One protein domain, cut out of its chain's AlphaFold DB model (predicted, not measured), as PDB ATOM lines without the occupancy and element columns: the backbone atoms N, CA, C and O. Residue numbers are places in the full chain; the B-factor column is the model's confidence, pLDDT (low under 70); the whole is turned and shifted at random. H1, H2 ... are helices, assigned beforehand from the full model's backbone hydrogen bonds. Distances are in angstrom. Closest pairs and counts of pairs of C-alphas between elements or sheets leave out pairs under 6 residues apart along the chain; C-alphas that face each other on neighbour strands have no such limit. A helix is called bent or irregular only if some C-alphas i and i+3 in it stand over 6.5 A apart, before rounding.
ATOM      1  N   HIS A   2     -45.594  34.945   0.926       67.62
ATOM      2  CA  HIS A   2     -46.414  35.039   2.134       67.62
ATOM      3  C   HIS A   2     -46.147  33.823   3.027       67.62
ATOM      4  O   HIS A   2     -45.989  32.714   2.531       67.62
ATOM      5  N   VAL A   3     -46.104  34.028   4.348       69.50
ATOM      6  CA  VAL A   3     -45.846  32.970   5.350       69.50
ATOM      7  C   VAL A   3     -46.810  31.782   5.190       69.50
ATOM      8  O   VAL A   3     -46.441  30.641   5.445       69.50
ATOM      9  N   SER A   4     -48.025  32.035   4.702       72.44
ATOM     10  CA  SER A   4     -49.027  31.016   4.379       72.44
ATOM     11  C   SER A   4     -48.611  30.061   3.251       72.44
ATOM     12  O   SER A   4     -48.899  28.872   3.356       72.44
ATOM     13  N   ASP A   5     -47.879  30.530   2.237       74.88
ATOM     14  CA  ASP A   5     -47.437  29.694   1.108       74.88
ATOM     15  C   ASP A   5     -46.312  28.729   1.533       74.88
ATOM     16  O   ASP A   5     -46.216  27.602   1.047       74.88
ATOM     17  N   GLU A   6     -45.474  29.150   2.485       69.81
ATOM     18  CA  GLU A   6     -44.397  28.330   3.051       69.81
ATOM     19  C   GLU A   6     -44.949  27.220   3.961       69.81
ATOM     20  O   GLU A   6     -44.508  26.072   3.897       69.81
ATOM     21  N   ILE A   7     -45.992  27.518   4.744       73.44
ATOM     22  CA  ILE A   7     -46.674  26.524   5.588       73.44
ATOM     23  C   ILE A   7     -47.350  25.439   4.729       73.44
ATOM     24  O   ILE A   7     -47.342  24.261   5.101       73.44
ATOM     25  N   GLU A   8     -47.920  25.796   3.573       76.06
ATOM     26  CA  GLU A   8     -48.488  24.816   2.638       76.06
ATOM     27  C   GLU A   8     -47.414  23.961   1.952       76.06
ATOM     28  O   GLU A   8     -47.608  22.750   1.814       76.06
ATOM     29  N   ARG A   9     -46.250  24.535   1.611       70.19
ATOM     30  CA  ARG A   9     -45.110  23.759   1.091       70.19
ATOM     31  C   ARG A   9     -44.599  22.725   2.089       70.19
ATOM     32  O   ARG A   9     -44.406  21.569   1.715       70.19
ATOM     33  N   GLN A  10     -44.459  23.103   3.359       67.31
ATOM     34  CA  GLN A  10     -44.006  22.188   4.415       67.31
ATOM     35  C   GLN A  10     -45.006  21.045   4.671       67.31
ATOM     36  O   GLN A  10     -44.607  19.924   4.989       67.31
ATOM     37  N   ARG A  11     -46.313  21.269   4.464       76.81
ATOM     38  CA  ARG A  11     -47.342  20.210   4.546       76.81
ATOM     39  C   ARG A  11     -47.296  19.214   3.388       76.81
ATOM     40  O   ARG A  11     -47.747  18.082   3.557       76.81
ATOM     41  N   ALA A  12     -46.742  19.596   2.239       80.00
ATOM     42  CA  ALA A  12     -46.676  18.753   1.048       80.00
ATOM     43  C   ALA A  12     -45.556  17.691   1.081       80.00
ATOM     44  O   ALA A  12     -45.352  17.018   0.073       80.00
ATOM     45  N   LYS A  13     -44.842  17.514   2.211       73.25
ATOM     46  CA  LYS A  13     -43.637  16.661   2.311       73.25
ATOM     47  C   LYS A  13     -42.607  16.980   1.217       73.25
ATOM     48  O   LYS A  13     -42.005  16.075   0.646       73.25
ATOM     49  N   MET A  14     -42.434  18.260   0.901       68.50
ATOM     50  CA  MET A  14     -41.248  18.680   0.162       68.50
ATOM     51  C   MET A  14     -40.045  18.606   1.096       68.50
ATOM     52  O   MET A  14     -40.184  18.851   2.299       68.50
ATOM     53  N   ASP A  15     -38.893  18.247   0.541       72.44
ATOM     54  CA  ASP A  15     -37.640  18.270   1.282       72.44
ATOM     55  C   ASP A  15     -37.401  19.685   1.852       72.44
ATOM     56  O   ASP A  15     -37.815  20.677   1.236       72.44
ATOM     57  N   PRO A  16     -36.815  19.800   3.057       74.75
ATOM     58  CA  PRO A  16     -36.529  21.096   3.667       74.75
ATOM     59  C   PRO A  16     -35.710  21.983   2.712       74.75
ATOM     60  O   PRO A  16     -34.827  21.498   2.014       74.75
ATOM     61  N   CYS A  17     -36.029  23.285   2.647       80.00
ATOM     62  CA  CYS A  17     -35.331  24.221   1.758       80.00
ATOM     63  C   CYS A  17     -33.854  24.338   2.149       80.00
ATOM     64  O   CYS A  17     -33.549  24.726   3.275       80.00
ATOM     65  N   ASP A  18     -32.959  24.140   1.183       79.62
ATOM     66  CA  ASP A  18     -31.512  24.359   1.332       79.62
ATOM     67  C   ASP A  18     -31.092  25.780   0.918       79.62
ATOM     68  O   ASP A  18     -29.979  26.040   0.471       79.62
ATOM     69  N   CYS A  19     -32.013  26.736   1.017       84.19
ATOM     70  CA  CYS A  19     -31.747  28.133   0.709       84.19
ATOM     71  C   CYS A  19     -31.062  28.855   1.881       84.19
ATOM     72  O   CYS A  19     -31.306  28.541   3.046       84.19
ATOM     73  N   SER A  20     -30.295  29.912   1.587       84.00
ATOM     74  CA  SER A  20     -29.559  30.706   2.590       84.00
ATOM     75  C   SER A  20     -30.438  31.304   3.698       84.00
ATOM     76  O   SER A  20     -29.962  31.555   4.798       84.00
ATOM     77  N   ASN A  21     -31.734  31.516   3.439       84.56
ATOM     78  CA  ASN A  21     -32.688  31.966   4.459       84.56
ATOM     79  C   ASN A  21     -33.125  30.850   5.420       84.56
ATOM     80  O   ASN A  21     -33.531  31.147   6.541       84.56
ATOM     81  N   CYS A  22     -33.098  29.592   4.978       84.19
ATOM     82  CA  CYS A  22     -33.482  28.432   5.782       84.19
ATOM     83  C   CYS A  22     -32.279  27.788   6.483       84.19
ATOM     84  O   CYS A  22     -32.473  27.141   7.509       84.19
ATOM     85  N   ARG A  23     -31.059  28.016   5.977       84.00
ATOM     86  CA  ARG A  23     -29.790  27.590   6.586       84.00
ATOM     87  C   ARG A  23     -28.787  28.754   6.687       84.00
ATOM     88  O   ARG A  23     -27.784  28.771   5.974       84.00
ATOM     89  N   PRO A  24     -29.064  29.764   7.529       86.88
ATOM     90  CA  PRO A  24     -28.218  30.953   7.623       86.88
ATOM     91  C   PRO A  24     -26.811  30.648   8.162       86.88
ATOM     92  O   PRO A  24     -25.861  31.276   7.712       86.88
ATOM     93  N   GLU A  25     -26.672  29.665   9.056       86.69
ATOM     94  CA  GLU A  25     -25.387  29.265   9.658       86.69
ATOM     95  C   GLU A  25     -24.444  28.641   8.612       86.69
ATOM     96  O   GLU A  25     -23.304  29.073   8.464       86.69
ATOM     97  N   GLU A  26     -24.944  27.714   7.784       86.19
ATOM     98  CA  GLU A  26     -24.174  27.133   6.671       86.19
ATOM     99  C   GLU A  26     -23.796  28.191   5.622       86.19
ATOM    100  O   GLU A  26     -22.674  28.194   5.116       86.19
ATOM    101  N   ALA A  27     -24.704  29.124   5.313       87.19
ATOM    102  CA  ALA A  27     -24.429  30.207   4.372       87.19
ATOM    103  C   ALA A  27     -23.366  31.187   4.902       87.19
ATOM    104  O   ALA A  27     -22.521  31.652   4.134       87.19
ATOM    105  N   GLU A  28     -23.387  31.491   6.202       87.25
ATOM    106  CA  GLU A  28     -22.366  32.312   6.851       87.25
ATOM    107  C   GLU A  28     -21.013  31.592   6.890       87.25
ATOM    108  O   GLU A  28     -19.996  32.204   6.558       87.25
ATOM    109  N   ALA A  29     -20.984  30.292   7.191       86.00
ATOM    110  CA  ALA A  29     -19.760  29.494   7.144       86.00
ATOM    111  C   ALA A  29     -19.174  29.411   5.726       86.00
ATOM    112  O   ALA A  29     -17.970  29.591   5.552       86.00
ATOM    113  N   LEU A  30     -20.010  29.227   4.696       87.75
ATOM    114  CA  LEU A  30     -19.577  29.242   3.295       87.75
ATOM    115  C   LEU A  30     -19.020  30.618   2.889       87.75
ATOM    116  O   LEU A  30     -18.025  30.702   2.171       87.75
ATOM    117  N   TRP A  31     -19.639  31.702   3.368       87.12
ATOM    118  CA  TRP A  31     -19.160  33.067   3.148       87.12
ATOM    119  C   TRP A  31     -17.807  33.319   3.822       87.12
ATOM    120  O   TRP A  31     -16.894  33.858   3.200       87.12
ATOM    121  N   GLN A  32     -17.642  32.889   5.074       84.25
ATOM    122  CA  GLN A  32     -16.368  32.995   5.788       84.25
ATOM    123  C   GLN A  32     -15.276  32.131   5.141       84.25
ATOM    124  O   GLN A  32     -14.122  32.551   5.071       84.25
ATOM    125  N   ALA A  33     -15.644  30.965   4.605       85.00
ATOM    126  CA  ALA A  33     -14.750  30.077   3.874       85.00
ATOM    127  C   ALA A  33     -14.472  30.531   2.432       85.00
ATOM    128  O   ALA A  33     -13.679  29.890   1.752       85.00
ATOM    129  N   GLN A  34     -15.061  31.630   1.943       85.25
ATOM    130  CA  GLN A  34     -14.901  32.063   0.550       85.25
ATOM    131  C   GLN A  34     -13.430  32.276   0.156       85.25
ATOM    132  O   GLN A  34     -13.050  31.985  -0.975       85.25
ATOM    133  N   SER A  35     -12.588  32.734   1.086       76.31
ATOM    134  CA  SER A  35     -11.141  32.883   0.872       76.31
ATOM    135  C   SER A  35     -10.403  31.549   0.705       76.31
ATOM    136  O   SER A  35      -9.306  31.532   0.151       76.31
ATOM    137  N   ALA A  36     -11.006  30.449   1.162       79.06
ATOM    138  CA  ALA A  36     -10.511  29.080   1.054       79.06
ATOM    139  C   ALA A  36     -10.939  28.376  -0.235       79.06
ATOM    140  O   ALA A  36     -10.440  27.292  -0.558       79.06
ATOM    141  N   LEU A  37     -11.906  28.956  -0.950       82.88
ATOM    142  CA  LEU A  37     -12.492  28.346  -2.128       82.88
ATOM    143  C   LEU A  37     -11.599  28.582  -3.343       82.88
ATOM    144  O   LEU A  37     -11.401  29.698  -3.815       82.88
ATOM    145  N   THR A  38     -11.098  27.484  -3.880       78.31
ATOM    146  CA  THR A  38     -10.388  27.401  -5.148       78.31
ATOM    147  C   THR A  38     -11.281  26.708  -6.170       78.31
ATOM    148  O   THR A  38     -12.214  25.980  -5.829       78.31
ATOM    149  N   THR A  39     -10.963  26.852  -7.454       76.31
ATOM    150  CA  THR A  39     -11.655  26.125  -8.531       76.31
ATOM    151  C   THR A  39     -11.621  24.603  -8.355       76.31
ATOM    152  O   THR A  39     -12.484  23.914  -8.890       76.31
ATOM    153  N   ASN A  40     -10.660  24.076  -7.589       74.81
ATOM    154  CA  ASN A  40     -10.476  22.641  -7.378       74.81
ATOM    155  C   ASN A  40     -11.264  22.082  -6.183       74.81
ATOM    156  O   ASN A  40     -11.540  20.885  -6.167       74.81
ATOM    157  N   ASN A  41     -11.607  22.903  -5.185       82.56
ATOM    158  CA  ASN A  41     -12.333  22.454  -3.987       82.56
ATOM    159  C   ASN A  41     -13.760  23.018  -3.886       82.56
ATOM    160  O   ASN A  41     -14.497  22.587  -3.004       82.56
ATOM    161  N   PHE A  42     -14.164  23.919  -4.791       85.38
ATOM    162  CA  PHE A  42     -15.463  24.595  -4.749       85.38
ATOM    163  C   PHE A  42     -16.648  23.619  -4.671       85.38
ATOM    164  O   PHE A  42     -17.490  23.743  -3.789       85.38
ATOM    165  N   GLU A  43     -16.677  22.603  -5.538       87.38
ATOM    166  CA  GLU A  43     -17.759  21.605  -5.568       87.38
ATOM    167  C   GLU A  43     -17.800  20.740  -4.298       87.38
ATOM    168  O   GLU A  43     -18.873  20.398  -3.808       87.38
ATOM    169  N   CYS A  44     -16.638  20.415  -3.723       88.00
ATOM    170  CA  CYS A  44     -16.568  19.688  -2.455       88.00
ATOM    171  C   CYS A  44     -17.043  20.561  -1.290       88.00
ATOM    172  O   CYS A  44     -17.767  20.077  -0.428       88.00
ATOM    173  N   ALA A  45     -16.683  21.846  -1.290       88.38
ATOM    174  CA  ALA A  45     -17.076  22.789  -0.251       88.38
ATOM    175  C   ALA A  45     -18.588  23.044  -0.224       88.38
ATOM    176  O   ALA A  45     -19.158  23.193   0.850       88.38
ATOM    177  N   LEU A  46     -19.266  23.010  -1.375       88.31
ATOM    178  CA  LEU A  46     -20.732  23.089  -1.425       88.31
ATOM    179  C   LEU A  46     -21.433  21.889  -0.770       88.31
ATOM    180  O   LEU A  46     -22.600  21.996  -0.402       88.31
ATOM    181  N   ALA A  47     -20.741  20.757  -0.630       90.19
ATOM    182  CA  ALA A  47     -21.252  19.568   0.046       90.19
ATOM    183  C   ALA A  47     -20.826  19.475   1.525       90.19
ATOM    184  O   ALA A  47     -21.266  18.553   2.213       90.19
ATOM    185  N   MET A  48     -19.973  20.388   2.004       91.25
ATOM    186  CA  MET A  48     -19.432  20.379   3.364       91.25
ATOM    187  C   MET A  48     -20.412  20.990   4.365       91.25
ATOM    188  O   MET A  48     -21.101  21.969   4.079       91.25
ATOM    189  N   GLY A  49     -20.448  20.418   5.567       90.12
ATOM    190  CA  GLY A  49     -21.187  21.000   6.688       90.12
ATOM    191  C   GLY A  49     -20.477  22.220   7.285       90.12
ATOM    192  O   GLY A  49     -19.292  22.450   7.048       90.12
ATOM    193  N   GLU A  50     -21.177  22.970   8.136       90.75
ATOM    194  CA  GLU A  50     -20.653  24.171   8.809       90.75
ATOM    195  C   GLU A  50     -19.288  23.946   9.493       90.75
ATOM    196  O   GLU A  50     -18.353  24.732   9.320       90.75
ATOM    197  N   THR A  51     -19.138  22.839  10.231       90.50
ATOM    198  CA  THR A  51     -17.894  22.493  10.940       90.50
ATOM    199  C   THR A  51     -16.741  22.170   9.995       90.50
ATOM    200  O   THR A  51     -15.588  22.440  10.304       90.50
ATOM    201  N   GLU A  52     -17.044  21.578   8.842       91.81
ATOM    202  CA  GLU A  52     -16.044  21.221   7.836       91.81
ATOM    203  C   GLU A  52     -15.604  22.460   7.048       91.81
ATOM    204  O   GLU A  52     -14.425  22.600   6.742       91.81
ATOM    205  N   LEU A  53     -16.523  23.393   6.777       87.75
ATOM    206  CA  LEU A  53     -16.220  24.683   6.151       87.75
ATOM    207  C   LEU A  53     -15.370  25.581   7.054       87.75
ATOM    208  O   LEU A  53     -14.425  26.217   6.585       87.75
ATOM    209  N   THR A  54     -15.665  25.613   8.355       85.56
ATOM    210  CA  THR A  54     -14.849  26.354   9.330       85.56
ATOM    211  C   THR A  54     -13.466  25.734   9.508       85.56
ATOM    212  O   THR A  54     -12.480  26.469   9.568       85.56
ATOM    213  N   ASP A  55     -13.359  24.403   9.516       87.56
ATOM    214  CA  ASP A  55     -12.067  23.710   9.543       87.56
ATOM    215  C   ASP A  55     -11.275  23.921   8.238       87.56
ATOM    216  O   ASP A  55     -10.072  24.172   8.276       87.56
ATOM    217  N   LEU A  56     -11.945  23.926   7.079       85.44
ATOM    218  CA  LEU A  56     -11.333  24.245   5.785       85.44
ATOM    219  C   LEU A  56     -10.752  25.664   5.775       85.44
ATOM    220  O   LEU A  56      -9.622  25.859   5.336       85.44
ATOM    221  N   ALA A  57     -11.497  26.643   6.296       82.00
ATOM    222  CA  ALA A  57     -11.031  28.021   6.412       82.00
ATOM    223  C   ALA A  57      -9.853  28.160   7.395       82.00
ATOM    224  O   ALA A  57      -8.919  28.920   7.138       82.00
ATOM    225  N   ALA A  58      -9.871  27.412   8.503       82.44
ATOM    226  CA  ALA A  58      -8.808  27.428   9.506       82.44
ATOM    227  C   ALA A  58      -7.522  26.718   9.044       82.44
ATOM    228  O   ALA A  58      -6.429  27.110   9.454       82.44
ATOM    229  N   ASN A  59      -7.640  25.699   8.186       80.69
ATOM    230  CA  ASN A  59      -6.526  24.864   7.728       80.69
ATOM    231  C   ASN A  59      -5.919  25.296   6.389       80.69
ATOM    232  O   ASN A  59      -5.096  24.561   5.839       80.69
ATOM    233  N   LEU A  60      -6.277  26.475   5.872       71.44
ATOM    234  CA  LEU A  60      -5.628  27.020   4.687       71.44
ATOM    235  C   LEU A  60      -4.132  27.205   4.921       71.44
ATOM    236  O   LEU A  60      -3.681  28.062   5.686       71.44
ATOM    237  N   GLY A  61      -3.351  26.391   4.224       67.75
ATOM    238  CA  GLY A  61      -1.911  26.501   4.214       67.75
ATOM    239  C   GLY A  61      -1.450  27.517   3.170       67.75
ATOM    240  O   GLY A  61      -2.150  27.803   2.201       67.75
TER     241      GLY A  61
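This is residues 2 to 61 of the 315 residues of an uncharacterized protein of Melampsora larici-populina (strain 98AG31 / pathotype 3-4-7) (UniProt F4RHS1). Two helices, H2 and H4, lie side by side and run the same way, and the short helix H3 sits near both of them in the stretch that folds back from the end of H2 to the start of H4. Far from this group, H1 stands alone at the other end of a long arm of chain, crosswise to the long axis, and residues 2 to 8 and 10 to 16 stick out with nothing packed on them. The printed part has 60 residues, with four named helices in the order H1, H2, H3, H4 and no named strand; the class is all helix. The whole is loose, with a radius of gyration of the C-alphas of 14.8 A, and spans 47 by 17 by 17 A, H1 and its arm making much of the length.

The longest helix, H2, residues 24 to 36, touches H4, residues 50 to 58, at a shallow tilt of 23 degrees, and the two run the same way. Their closest C-alphas are those of Ala 33 and Ala 57, 4.9 A apart. H3, residues 42 to 45, is close to H2 but not clearly touching; the closest C-alphas, of Leu 30 and Ala 45, are 7.8 A apart. H3 is also close to H4 but not clearly touching, with the C-alphas of Ala 45 and Leu 53 closest at 6.7 A. H1, residues 3 to 11, is apart from H2, H3 and H4. In H1 and H4 every O i to N i+4 pair is within hydrogen-bond range, in H2 7 of 9 are, and H3 is too short for such a pair.

H2 is 19.0 A long from its first C-alpha, Pro 24 at (-28.218, 30.953, 7.623), to its last, Ala 36. It is irregular: C-alphas 32 and 35 are 7.2 A apart. H4 is 12.3 A long and ends at C-alpha 58, at (-8.808, 27.428, 9.506). H3 has four residues. H1 is 12.9 A long and begins at C-alpha 3, at (-45.846, 32.970, 5.350).

The C-alphas farthest apart, those of Ser 4 and Gly 61, are 47.3 A apart. The link from H1 to H2, residues 12 to 23, is long; the links from H2 to H3 and from H3 to H4 are tight. Without the stretches that stand free, the body has 46 residues and spans 43 by 18 by 13 A. The printed part has no cut. The mean pLDDT of the printed part is 81.3, and residues 2 to 3, 6, 10, 14 and 61 are under 70.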